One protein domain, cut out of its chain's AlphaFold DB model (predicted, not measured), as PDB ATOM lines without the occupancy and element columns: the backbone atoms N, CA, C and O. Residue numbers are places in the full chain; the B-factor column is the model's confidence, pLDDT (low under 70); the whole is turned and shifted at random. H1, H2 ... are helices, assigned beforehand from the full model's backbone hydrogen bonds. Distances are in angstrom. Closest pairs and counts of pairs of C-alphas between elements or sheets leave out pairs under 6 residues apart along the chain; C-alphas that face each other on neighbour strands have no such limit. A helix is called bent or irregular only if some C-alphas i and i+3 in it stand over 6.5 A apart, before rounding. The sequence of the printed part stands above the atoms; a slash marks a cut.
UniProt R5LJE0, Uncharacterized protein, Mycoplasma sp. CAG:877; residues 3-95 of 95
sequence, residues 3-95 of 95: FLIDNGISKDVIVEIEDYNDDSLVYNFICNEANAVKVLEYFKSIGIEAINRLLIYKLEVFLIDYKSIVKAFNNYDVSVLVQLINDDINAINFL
ATOM      1  N   PHE A   3     158.013 151.567 162.094       97.06
ATOM      2  CA  PHE A   3     157.534 150.190 161.961       97.06
ATOM      3  C   PHE A   3     158.105 149.433 160.753       97.06
ATOM      4  O   PHE A   3     158.246 148.212 160.806       97.06
ATOM      5  N   LEU A   4     158.448 150.123 159.659       98.00
ATOM      6  CA  LEU A   4     159.108 149.497 158.513       98.00
ATOM      7  C   LEU A   4     160.573 149.175 158.827       98.00
ATOM      8  O   LEU A   4     161.047 148.093 158.478       98.00
ATOM      9  N   ILE A   5     161.264 150.071 159.536       97.81
ATOM     10  CA  ILE A   5     162.652 149.875 159.977       97.81
ATOM     11  C   ILE A   5     162.733 148.697 160.947       97.81
ATOM     12  O   ILE A   5     163.577 147.818 160.772       97.81
ATOM     13  N   ASP A   6     161.810 148.629 161.907       97.31
ATOM     14  CA  ASP A   6     161.703 147.521 162.864       97.31
ATOM     15  C   ASP A   6     161.449 146.176 162.164       97.31
ATOM     16  O   ASP A   6     161.826 145.115 162.660       97.31
ATOM     17  N   ASN A   7     160.876 146.223 160.960       96.19
ATOM     18  CA  ASN A   7     160.661 145.080 160.084       96.19
ATOM     19  C   ASN A   7     161.760 144.907 159.018       96.19
ATOM     20  O   ASN A   7     161.561 144.191 158.033       96.19
ATOM     21  N   GLY A   8     162.931 145.518 159.192       96.12
ATOM     22  CA  GLY A   8     164.099 145.302 158.335       96.12
ATOM     23  C   GLY A   8     164.050 146.009 156.979       96.12
ATOM     24  O   GLY A   8     164.831 145.664 156.094       96.12
ATOM     25  N   ILE A   9     163.157 146.984 156.796       98.06
ATOM     26  CA  ILE A   9     163.147 147.847 155.611       98.06
ATOM     27  C   ILE A   9     164.134 148.998 155.826       98.06
ATOM     28  O   ILE A   9     164.112 149.691 156.842       98.06
ATOM     29  N   SER A  10     165.028 149.203 154.861       98.00
ATOM     30  CA  SER A  10     166.021 150.276 154.914       98.00
ATOM     31  C   SER A  10     165.380 151.660 154.808       98.00
ATOM     32  O   SER A  10     164.381 151.832 154.112       98.00
ATOM     33  N   LYS A  11     166.030 152.669 155.396       98.00
ATOM     34  CA  LYS A  11     165.607 154.073 155.278       98.00
ATOM     35  C   LYS A  11     165.529 154.567 153.832       98.00
ATOM     36  O   LYS A  11     164.622 155.326 153.533       98.00
ATOM     37  N   ASP A  12     166.410 154.098 152.952       98.31
ATOM     38  CA  ASP A  12     166.406 154.510 151.541       98.31
ATOM     39  C   ASP A  12     165.097 154.113 150.841       98.31
ATOM     40  O   ASP A  12     164.487 154.921 150.153       98.31
ATOM     41  N   VAL A  13     164.583 152.911 151.125       98.44
ATOM     42  CA  VAL A  13     163.266 152.463 150.637       98.44
ATOM     43  C   VAL A  13     162.141 153.336 151.192       98.44
ATOM     44  O   VAL A  13     161.195 153.616 150.474       98.44
ATOM     45  N   ILE A  14     162.227 153.786 152.449       98.44
ATOM     46  CA  ILE A  14     161.219 154.687 153.032       98.44
ATOM     47  C   ILE A  14     161.197 156.029 152.293       98.44
ATOM     48  O   ILE A  14     160.115 156.519 151.985       98.44
ATOM     49  N   VAL A  15     162.368 156.577 151.961       98.50
ATOM     50  CA  VAL A  15     162.471 157.791 151.137       98.50
ATOM     51  C   VAL A  15     161.834 157.559 149.765       98.50
ATOM     52  O   VAL A  15     161.017 158.361 149.334       98.50
ATOM     53  N   GLU A  16     162.112 156.424 149.116       98.69
ATOM     54  CA  GLU A  16     161.488 156.093 147.825       98.69
ATOM     55  C   GLU A  16     159.958 155.934 147.911       98.69
ATOM     56  O   GLU A  16     159.256 156.299 146.969       98.69
ATOM     57  N   ILE A  17     159.417 155.425 149.026       98.56
ATOM     58  CA  ILE A  17     157.963 155.363 149.253       98.56
ATOM     59  C   ILE A  17     157.369 156.776 149.268       98.56
ATOM     60  O   ILE A  17     156.357 157.005 148.604       98.56
ATOM     61  N   GLU A  18     157.983 157.692 150.022       98.19
ATOM     62  CA  GLU A  18     157.537 159.084 150.162       98.19
ATOM     63  C   GLU A  18     157.684 159.872 148.849       98.19
ATOM     64  O   GLU A  18     156.809 160.664 148.520       98.19
ATOM     65  N   ASP A  19     158.734 159.612 148.066       98.31
ATOM     66  CA  ASP A  19     158.980 160.296 146.789       98.31
ATOM     67  C   ASP A  19     158.067 159.804 145.649       98.31
ATOM     68  O   ASP A  19     157.727 160.573 144.745       98.31
ATOM     69  N   TYR A  20     157.703 158.515 145.642       98.44
ATOM     70  CA  TYR A  20     156.936 157.908 144.545       98.44
ATOM     71  C   TYR A  20     155.416 158.031 144.717       98.44
ATOM     72  O   TYR A  20     154.683 158.078 143.726       98.44
ATOM     73  N   ASN A  21     154.932 158.049 145.958       98.31
ATOM     74  CA  ASN A  21     153.505 158.020 146.269       98.31
ATOM     75  C   ASN A  21     153.006 159.398 146.704       98.31
ATOM     76  O   ASN A  21     153.757 160.211 147.228       98.31
ATOM     77  N   ASP A  22     151.716 159.667 146.514       97.88
ATOM     78  CA  ASP A  22     151.133 160.915 146.991       97.88
ATOM     79  C   ASP A  22     151.040 160.952 148.526       97.88
ATOM     80  O   ASP A  22     150.754 159.943 149.177       97.88
ATOM     81  N   ASP A  23     151.196 162.150 149.100       98.06
ATOM     82  CA  ASP A  23     151.153 162.380 150.550       98.06
ATOM     83  C   ASP A  23     149.915 161.768 151.224       98.06
ATOM     84  O   ASP A  23     149.978 161.328 152.373       98.06
ATOM     85  N   SER A  24     148.771 161.730 150.527       98.19
ATOM     86  CA  SER A  24     147.525 161.205 151.092       98.19
ATOM     87  C   SER A  24     147.546 159.682 151.209       98.19
ATOM     88  O   SER A  24     147.137 159.138 152.239       98.19
ATOM     89  N   LEU A  25     148.076 158.985 150.200       98.25
ATOM     90  CA  LEU A  25     148.274 157.541 150.230       98.25
ATOM     91  C   LEU A  25     149.306 157.150 151.291       98.25
ATOM     92  O   LEU A  25     149.051 156.249 152.092       98.25
ATOM     93  N   VAL A  26     150.422 157.879 151.348       98.56
ATOM     94  CA  VAL A  26     151.473 157.712 152.360       98.56
ATOM     95  C   VAL A  26     150.906 157.889 153.771       98.56
ATOM     96  O   VAL A  26     151.117 157.044 154.644       98.56
ATOM     97  N   TYR A  27     150.123 158.947 153.996       98.31
ATOM     98  CA  TYR A  27     149.466 159.195 155.276       98.31
ATOM     99  C   TYR A  27     148.505 158.061 155.662       98.31
ATOM    100  O   TYR A  27     148.557 157.563 156.787       98.31
ATOM    101  N   ASN A  28     147.669 157.597 154.726       98.19
ATOM    102  CA  ASN A  28     146.751 156.479 154.965       98.19
ATOM    103  C   ASN A  28     147.494 155.189 155.331       98.19
ATOM    104  O   ASN A  28     147.060 154.458 156.223       98.19
ATOM    105  N   PHE A  29     148.623 154.924 154.673       98.38
ATOM    106  CA  PHE A  29     149.486 153.786 154.969       98.38
ATOM    107  C   PHE A  29     150.069 153.860 156.381       98.38
ATOM    108  O   PHE A  29     149.972 152.886 157.129       98.38
ATOM    109  N   ILE A  30     150.575 155.026 156.790       98.00
ATOM    110  CA  ILE A  30     151.074 155.257 158.153       98.00
ATOM    111  C   ILE A  30     149.957 155.053 159.184       98.00
ATOM    112  O   ILE A  30     150.153 154.362 160.182       98.00
ATOM    113  N   CYS A  31     148.763 155.599 158.941       97.38
ATOM    114  CA  CYS A  31     147.620 155.420 159.838       97.38
ATOM    115  C   CYS A  31     147.145 153.961 159.946       97.38
ATOM    116  O   CYS A  31     146.443 153.627 160.902       97.38
ATOM    117  N   ASN A  32     147.520 153.096 158.997       96.31
ATOM    118  CA  ASN A  32     147.147 151.683 158.960       96.31
ATOM    119  C   ASN A  32     148.329 150.734 159.241       96.31
ATOM    120  O   ASN A  32     148.336 149.581 158.799       96.31
ATOM    121  N   GLU A  33     149.317 151.199 160.011       97.31
ATOM    122  CA  GLU A  33     150.538 150.471 160.383       97.31
ATOM    123  C   GLU A  33     150.281 149.016 160.812       97.31
ATOM    124  O   GLU A  33     150.892 148.087 160.285       97.31
ATOM    125  N   ALA A  34     149.343 148.788 161.736       97.69
ATOM    126  CA  ALA A  34     149.088 147.451 162.272       97.69
ATOM    127  C   ALA A  34     148.594 146.455 161.206       97.69
ATOM    128  O   ALA A  34     148.807 145.248 161.344       97.69
ATOM    129  N   ASN A  35     147.912 146.933 160.161       97.81
ATOM    130  CA  ASN A  35     147.542 146.105 159.018       97.81
ATOM    131  C   ASN A  35     148.732 145.910 158.074       97.81
ATOM    132  O   ASN A  35     149.021 144.777 157.695       97.81
ATOM    133  N   ALA A  36     149.442 146.994 157.751       98.12
ATOM    134  CA  ALA A  36     150.608 146.965 156.876       98.12
ATOM    135  C   ALA A  36     151.671 145.970 157.367       98.12
ATOM    136  O   ALA A  36     152.174 145.176 156.573       98.12
ATOM    137  N   VAL A  37     151.949 145.943 158.676       98.38
ATOM    138  CA  VAL A  37     152.888 144.988 159.288       98.38
ATOM    139  C   VAL A  37     152.423 143.543 159.085       98.38
ATOM    140  O   VAL A  37     153.220 142.709 158.671       98.38
ATOM    141  N   LYS A  38     151.133 143.235 159.270       98.56
ATOM    142  CA  LYS A  38     150.615 141.869 159.052       98.56
ATOM    143  C   LYS A  38     150.732 141.428 157.598       98.56
ATOM    144  O   LYS A  38     151.076 140.281 157.331       98.56
ATOM    145  N   VAL A  39     150.437 142.326 156.659       98.44
ATOM    146  CA  VAL A  39     150.597 142.057 155.222       98.44
ATOM    147  C   VAL A  39     152.069 141.823 154.884       98.44
ATOM    148  O   VAL A  39     152.399 140.843 154.219       98.44
ATOM    149  N   LEU A  40     152.961 142.669 155.402       98.31
ATOM    150  CA  LEU A  40     154.407 142.564 155.227       98.31
ATOM    151  C   LEU A  40     154.965 141.238 155.761       98.31
ATOM    152  O   LEU A  40     155.703 140.546 155.058       98.31
ATOM    153  N   GLU A  41     154.618 140.874 156.994       97.94
ATOM    154  CA  GLU A  41     155.015 139.608 157.616       97.94
ATOM    155  C   GLU A  41     154.484 138.410 156.829       97.94
ATOM    156  O   GLU A  41     155.218 137.449 156.594       97.94
ATOM    157  N   TYR A  42     153.234 138.481 156.365       98.31
ATOM    158  CA  TYR A  42     152.641 137.427 155.554       98.31
ATOM    159  C   TYR A  42     153.375 137.242 154.230       98.31
ATOM    160  O   TYR A  42     153.778 136.120 153.924       98.31
ATOM    161  N   PHE A  43     153.616 138.320 153.484       98.19
ATOM    162  CA  PHE A  43     154.347 138.262 152.219       98.19
ATOM    163  C   PHE A  43     155.747 137.666 152.396       98.19
ATOM    164  O   PHE A  43     156.128 136.772 151.640       98.19
ATOM    165  N   LYS A  44     156.474 138.059 153.448       97.44
ATOM    166  CA  LYS A  44     157.756 137.427 153.797       97.44
ATOM    167  C   LYS A  44     157.598 135.942 154.119       97.44
ATOM    168  O   LYS A  44     158.408 135.134 153.673       97.44
ATOM    169  N   SER A  45     156.560 135.567 154.869       97.56
ATOM    170  CA  SER A  45     156.337 134.180 155.300       97.56
ATOM    171  C   SER A  45     156.071 133.216 154.141       97.56
ATOM    172  O   SER A  45     156.420 132.041 154.236       97.56
ATOM    173  N   ILE A  46     155.486 133.711 153.044       97.25
ATOM    174  CA  ILE A  46     155.206 132.922 151.837       97.25
ATOM    175  C   ILE A  46     156.318 133.010 150.780       97.25
ATOM    176  O   ILE A  46     156.207 132.363 149.744       97.25
ATOM    177  N   GLY A  47     157.389 133.771 151.034       97.69
ATOM    178  CA  GLY A  47     158.550 133.857 150.142       97.69
ATOM    179  C   GLY A  47     158.481 134.951 149.074       97.69
ATOM    180  O   GLY A  47     159.156 134.842 148.051       97.69
ATOM    181  N   ILE A  48     157.685 136.005 149.272       98.06
ATOM    182  CA  ILE A  48     157.782 137.198 148.422       98.06
ATOM    183  C   ILE A  48     159.060 137.956 148.798       98.06
ATOM    184  O   ILE A  48     159.208 138.438 149.919       98.06
ATOM    185  N   GLU A  49     159.968 138.081 147.836       97.25
ATOM    186  CA  GLU A  49     161.252 138.776 147.955       97.25
ATOM    187  C   GLU A  49     161.172 140.209 147.405       97.25
ATOM    188  O   GLU A  49     161.904 141.095 147.844       97.25
ATOM    189  N   ALA A  50     160.219 140.487 146.507       97.19
ATOM    190  CA  ALA A  50     160.006 141.802 145.895       97.19
ATOM    191  C   ALA A  50     159.345 142.849 146.827       97.19
ATOM    192  O   ALA A  50     158.767 143.828 146.354       97.19
ATOM    193  N   ILE A  51     159.437 142.676 148.150       97.81
ATOM    194  CA  ILE A  51     158.774 143.502 149.175       97.81
ATOM    195  C   ILE A  51     159.057 144.994 149.010       97.81
ATOM    196  O   ILE A  51     158.125 145.792 149.033       97.81
ATOM    197  N   ASN A  52     160.320 145.380 148.817       98.19
ATOM    198  CA  ASN A  52     160.682 146.793 148.680       98.19
ATOM    199  C   ASN A  52     159.994 147.414 147.458       98.19
ATOM    200  O   ASN A  52     159.423 148.494 147.548       98.19
ATOM    201  N   ARG A  53     159.978 146.689 146.332       98.38
ATOM    202  CA  ARG A  53     159.297 147.127 145.109       98.38
ATOM    203  C   ARG A  53     157.786 147.237 145.323       98.38
ATOM    204  O   ARG A  53     157.181 148.172 144.818       98.38
ATOM    205  N   LEU A  54     157.178 146.317 146.072       98.50
ATOM    206  CA  LEU A  54     155.757 146.406 146.414       98.50
ATOM    207  C   LEU A  54     155.458 147.614 147.305       98.50
ATOM    208  O   LEU A  54     154.495 148.321 147.046       98.50
ATOM    209  N   LEU A  55     156.283 147.882 148.320       98.44
ATOM    210  CA  LEU A  55     156.113 149.050 149.185       98.44
ATOM    211  C   LEU A  55     156.228 150.362 148.400       98.44
ATOM    212  O   LEU A  55     155.427 151.262 148.613       98.44
ATOM    213  N   ILE A  56     157.185 150.463 147.474       98.56
ATOM    214  CA  ILE A  56     157.407 151.692 146.700       98.56
ATOM    215  C   ILE A  56     156.331 151.871 145.624       98.56
ATOM    216  O   ILE A  56     155.733 152.935 145.526       98.56
ATOM    217  N   TYR A  57     156.071 150.838 144.816       98.44
ATOM    218  CA  TYR A  57     155.298 150.971 143.573       98.44
ATOM    219  C   TYR A  57     153.851 150.464 143.661       98.44
ATOM    220  O   TYR A  57     153.104 150.615 142.692       98.44
ATOM    221  N   LYS A  58     153.481 149.801 144.763       97.81
ATOM    222  CA  LYS A  58     152.169 149.169 145.000       97.81
ATOM    223  C   LYS A  58     151.712 149.367 146.451       97.81
ATOM    224  O   LYS A  58     151.176 148.446 147.075       97.81
ATOM    225  N   LEU A  59     151.964 150.553 147.012       97.88
ATOM    226  CA  LEU A  59     151.711 150.871 148.420       97.88
ATOM    227  C   LEU A  59     150.247 150.613 148.823       97.88
ATOM    228  O   LEU A  59     149.973 150.173 149.942       97.88
ATOM    229  N   GLU A  60     149.311 150.799 147.891       96.94
ATOM    230  CA  GLU A  60     147.882 150.540 148.056       96.94
ATOM    231  C   GLU A  60     147.559 149.098 148.473       96.94
ATOM    232  O   GLU A  60     146.582 148.871 149.190       96.94
ATOM    233  N   VAL A  61     148.398 148.121 148.108       97.62
ATOM    234  CA  VAL A  61     148.220 146.716 148.505       97.62
ATOM    235  C   VAL A  61     148.262 146.570 150.024       97.62
ATOM    236  O   VAL A  61     147.486 145.811 150.600       97.62
ATOM    237  N   PHE A  62     149.112 147.338 150.706       97.75
ATOM    238  CA  PHE A  62     149.252 147.271 152.162       97.75
ATOM    239  C   PHE A  62     148.092 147.946 152.915       97.75
ATOM    240  O   PHE A  62     147.993 147.825 154.140       97.75
ATOM    241  N   LEU A  63     147.185 148.615 152.195       96.69
ATOM    242  CA  LEU A  63     145.932 149.138 152.742       96.69
ATOM    243  C   LEU A  63     144.798 148.106 152.725       96.69
ATOM    244  O   LEU A  63     143.801 148.295 153.424       96.69
ATOM    245  N   ILE A  64     144.934 147.021 151.957       97.38
ATOM    246  CA  ILE A  64     143.946 145.940 151.908       97.38
ATOM    247  C   ILE A  64     143.967 145.191 153.244       97.38
ATOM    248  O   ILE A  64     145.032 144.843 153.755       97.38
ATOM    249  N   ASP A  65     142.787 144.914 153.807       96.81
ATOM    250  CA  ASP A  65     142.670 144.136 155.046       96.81
ATOM    251  C   ASP A  65     143.420 142.802 154.925       96.81
ATOM    252  O   ASP A  65     143.211 142.030 153.984       96.81
ATOM    253  N   TYR A  66     144.268 142.515 155.913       97.69
ATOM    254  CA  TYR A  66     145.095 141.312 155.957       97.69
ATOM    255  C   TYR A  66     144.308 140.020 155.671       97.69
ATOM    256  O   TYR A  66     144.790 139.147 154.946       97.69
ATOM    257  N   LYS A  67     143.077 139.878 156.188       97.00
ATOM    258  CA  LYS A  67     142.281 138.661 155.957       97.00
ATOM    259  C   LYS A  67     141.831 138.552 154.505       97.00
ATOM    260  O   LYS A  67     141.748 137.438 153.989       97.00
ATOM    261  N   SER A  68     141.546 139.679 153.857       97.06
ATOM    262  CA  SER A  68     141.222 139.722 152.429       97.06
ATOM    263  C   SER A  68     142.415 139.290 151.582       97.06
ATOM    264  O   SER A  68     142.230 138.464 150.693       97.06
ATOM    265  N   ILE A  69     143.633 139.736 151.916       97.12
ATOM    266  CA  ILE A  69     144.857 139.286 151.235       97.12
ATOM    267  C   ILE A  69     145.042 137.775 151.378       97.12
ATOM    268  O   ILE A  69     145.144 137.074 150.374       97.12
ATOM    269  N   VAL A  70     145.020 137.244 152.604       96.56
ATOM    270  CA  VAL A  70     145.200 135.798 152.831       96.56
ATOM    271  C   VAL A  70     144.143 134.987 152.083       96.56
ATOM    272  O   VAL A  70     144.449 133.970 151.464       96.56
ATOM    273  N   LYS A  71     142.885 135.444 152.102       95.94
ATOM    274  CA  LYS A  71     141.801 134.794 151.362       95.94
ATOM    275  C   LYS A  71     142.052 134.817 149.853       95.94
ATOM    276  O   LYS A  71     141.811 133.804 149.205       95.94
ATOM    277  N   ALA A  72     142.515 135.937 149.306       94.81
ATOM    278  CA  ALA A  72     142.798 136.064 147.884       94.81
ATOM    279  C   ALA A  72     143.939 135.133 147.447       94.81
ATOM    280  O   ALA A  72     143.772 134.401 146.477       94.81
ATOM    281  N   PHE A  73     145.041 135.074 148.203       95.12
ATOM    282  CA  PHE A  73     146.157 134.163 147.920       95.12
ATOM    283  C   PHE A  73     145.751 132.686 148.013       95.12
ATOM    284  O   PHE A  73     146.151 131.888 147.171       95.12
ATOM    285  N   ASN A  74     144.895 132.323 148.975       92.12
ATOM    286  CA  ASN A  74     144.408 130.948 149.136       92.12
ATOM    287  C   ASN A  74     143.454 130.472 148.022       92.12
ATOM    288  O   ASN A  74     143.138 129.285 147.972       92.12
ATOM    289  N   ASN A  75     142.975 131.362 147.145       92.88
ATOM    290  CA  ASN A  75     142.167 130.967 145.985       92.88
ATOM    291  C   ASN A  75     143.011 130.394 144.835       92.88
ATOM    292  O   ASN A  75     142.452 129.872 143.871       92.88
ATOM    293  N   TYR A  76     144.335 130.499 144.925       91.88
ATOM    294  CA  TYR A  76     145.270 130.098 143.885       91.88
ATOM    295  C   TYR A  76     146.370 129.205 144.461       91.88
ATOM    296  O   TYR A  76     146.501 129.032 145.674       91.88
ATOM    297  N   ASP A  77     147.196 128.651 143.575       94.56
ATOM    298  CA  ASP A  77     148.462 128.061 143.994       94.56
ATOM    299  C   ASP A  77     149.413 129.180 144.449       94.56
ATOM    300  O   ASP A  77     149.959 129.930 143.634       94.56
ATOM    301  N   VAL A  78     149.591 129.296 145.766       94.81
ATOM    302  CA  VAL A  78     150.432 130.322 146.394       94.81
ATOM    303  C   VAL A  78     151.863 130.275 145.857       94.81
ATOM    304  O   VAL A  78     152.461 131.328 145.661       94.81
ATOM    305  N   SER A  79     152.406 129.090 145.562       95.50
ATOM    306  CA  SER A  79     153.786 128.965 145.076       95.50
ATOM    307  C   SER A  79     153.965 129.596 143.692       95.50
ATOM    308  O   SER A  79     154.941 130.310 143.460       95.50
ATOM    309  N   VAL A  80     152.981 129.412 142.808       96.06
ATOM    310  CA  VAL A  80     152.960 130.018 141.471       96.06
ATOM    311  C   VAL A  80     152.772 131.530 141.572       96.06
ATOM    312  O   VAL A  80     153.484 132.279 140.908       96.06
ATOM    313  N   LEU A  81     151.854 132.002 142.422       95.50
ATOM    314  CA  LEU A  81     151.645 133.440 142.618       95.50
ATOM    315  C   LEU A  81     152.898 134.143 143.138       95.50
ATOM    316  O   LEU A  81     153.249 135.209 142.644       95.50
ATOM    317  N   VAL A  82     153.574 133.547 144.119       97.19
ATOM    318  CA  VAL A  82     154.808 134.100 144.685       97.19
ATOM    319  C   VAL A  82     155.893 134.209 143.615       97.19
ATOM    320  O   VAL A  82     156.523 135.258 143.514       97.19
ATOM    321  N   GLN A  83     156.069 133.179 142.776       97.56
ATOM    322  CA  GLN A  83     156.998 133.241 141.639       97.56
ATOM    323  C   GLN A  83     156.654 134.397 140.695       97.56
ATOM    324  O   GLN A  83     157.514 135.220 140.399       97.56
ATOM    325  N   LEU A  84     155.383 134.514 140.297       97.12
ATOM    326  CA  LEU A  84     154.934 135.576 139.395       97.12
ATOM    327  C   LEU A  84     155.143 136.978 139.978       97.12
ATOM    328  O   LEU A  84     155.588 137.859 139.255       97.12
ATOM    329  N   ILE A  85     154.850 137.191 141.266       97.94
ATOM    330  CA  ILE A  85     155.038 138.491 141.936       97.94
ATOM    331  C   ILE A  85     156.523 138.845 142.056       97.94
ATOM    332  O   ILE A  85     156.894 140.011 141.898       97.94
ATOM    333  N   ASN A  86     157.373 137.861 142.358       97.94
ATOM    334  CA  ASN A  86     158.814 138.080 142.464       97.94
ATOM    335  C   ASN A  86     159.421 138.475 141.108       97.94
ATOM    336  O   ASN A  86     160.267 139.374 141.067       97.94
ATOM    337  N   ASP A  87     158.940 137.879 140.014       97.50
ATOM    338  CA  ASP A  87     159.337 138.239 138.650       97.50
ATOM    339  C   ASP A  87     158.765 139.612 138.234       97.50
ATOM    340  O   ASP A  87     159.506 140.520 137.834       97.50
ATOM    341  N   ASP A  88     157.451 139.807 138.384       97.38
ATOM    342  CA  ASP A  88     156.732 141.043 138.069       97.38
ATOM    343  C   ASP A  88     155.721 141.402 139.165       97.38
ATOM    344  O   ASP A  88     154.659 140.794 139.308       97.38
ATOM    345  N   ILE A  89     156.000 142.491 139.884       97.31
ATOM    346  CA  ILE A  89     155.126 143.004 140.942       97.31
ATOM    347  C   ILE A  89     153.709 143.336 140.455       97.31
ATOM    348  O   ILE A  89     152.793 143.369 141.269       97.31
ATOM    349  N   ASN A  90     153.488 143.559 139.154       97.06
ATOM    350  CA  ASN A  90     152.145 143.785 138.613       97.06
ATOM    351  C   ASN A  90     151.272 142.532 138.631       97.06
ATOM    352  O   ASN A  90     150.049 142.657 138.546       97.06
ATOM    353  N   ALA A  91     151.863 141.345 138.792       95.62
ATOM    354  CA  ALA A  91     151.102 140.129 139.029       95.62
ATOM    355  C   ALA A  91     150.174 140.297 140.238       95.62
ATOM    356  O   ALA A  91     149.071 139.774 140.209       95.62
ATOM    357  N   ILE A  92     150.545 141.104 141.243       94.25
ATOM    358  CA  ILE A  92     149.735 141.329 142.447       94.25
ATOM    359  C   ILE A  92     148.376 142.000 142.186       94.25
ATOM    360  O   ILE A  92     147.508 141.960 143.050       94.25
ATOM    361  N   ASN A  93     148.151 142.556 140.990       91.12
ATOM    362  CA  ASN A  93     146.873 143.157 140.595       91.12
ATOM    363  C   ASN A  93     145.708 142.135 140.515       91.12
ATOM    364  O   ASN A  93     144.599 142.517 140.148       91.12
ATOM    365  N   PHE A  94     145.935 140.842 140.792       79.62
ATOM    366  CA  PHE A  94     144.847 139.872 140.981       79.62
ATOM    367  C   PHE A  94     144.080 140.070 142.303       79.62
ATOM    368  O   PHE A  94     143.016 139.461 142.458       79.62
ATOM    369  N   LEU A  95     144.653 140.822 143.256       83.38
ATOM    370  CA  LEU A  95     144.046 141.179 144.545       83.38
ATOM    371  C   LEU A  95     142.894 142.171 144.363       83.38
ATOM    372  O   LEU A  95     141.821 141.900 144.949       83.38
TER     373      LEU A  95
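This is residues 3 to 95 of the 95 residues of an uncharacterized protein of Mycoplasma sp. CAG:877 (UniProt R5LJE0). Nine helices pack into a compact body: H4, the longest, runs along one side, the short H5 and H6 fill the middle, H2 and H3 cap one end, and H7 and H8 make the other. H9 folds back from H8 on the side away from H4. The printed part has 93 residues, with helices H1 to H9 in chain order and no named strand, class all helix. The radius of gyration of the C-alphas is 12.5 A and the spans are 34 by 24 by 23 A.

The hub is H4, residues 33 to 45, touching four helices. Its residues 35 to 40 alone touch H6, residues 59 to 63; the closest C-alphas, of Ala 36 and Phe 62, are 4.9 A apart. Its residues 35 to 39 alone touch H7, residues 66 to 73, at a shallow tilt of 31 degrees, the same way; closest are C-alphas 39 and 66, 5.6 A. With 3 pairs of C-alphas within 8 A each, H4 only just touches H5, residues 51 to 57, closest at C-alphas 43 and 51, 7.5 A, and H1, residues 3 to 6, closest at C-alphas 3 and 33, 7.2 A; H4 touches H5 with residues 40 to 44 alone and H1 with residues 33 to 37 alone. H2, residues 11 to 20, touches H5 at a shallow tilt of 27 degrees, the same way; closest are C-alphas 17 and 56, 4.5 A. H3, residues 23 to 31, touches H6, closest at C-alphas 29 and 63, 6.3 A. H8, residues 78 to 87, and H9, residues 89 to 94, touch only at the corner, closest at C-alphas 85 and 91, 5.2 A. Every O i to N i+4 pair is within hydrogen-bond range in H2, H3, H5, H7 and H8; H4 has 8 of 9, H6 0 of 1 with 2 of 2 i+3 pairs, H9 0 of 2 with 3 of 3, and H1 is too short.

H4 is 18.0 A long, H2 14.3 A and H8 14.2 A. H1 begins at C-alpha 3 (157.534, 150.190, 161.961); H9 ends at C-alpha 94 (144.847, 139.872, 140.981) and is only just irregular, with C-alphas 91 and 94 6.6 A apart.

The C-alphas of Asp 23 and Asp 77, the two farthest apart, are 35.0 A apart. The printed part has no cut, its links between helices are tight, and no printed residue is under 70 in pLDDT.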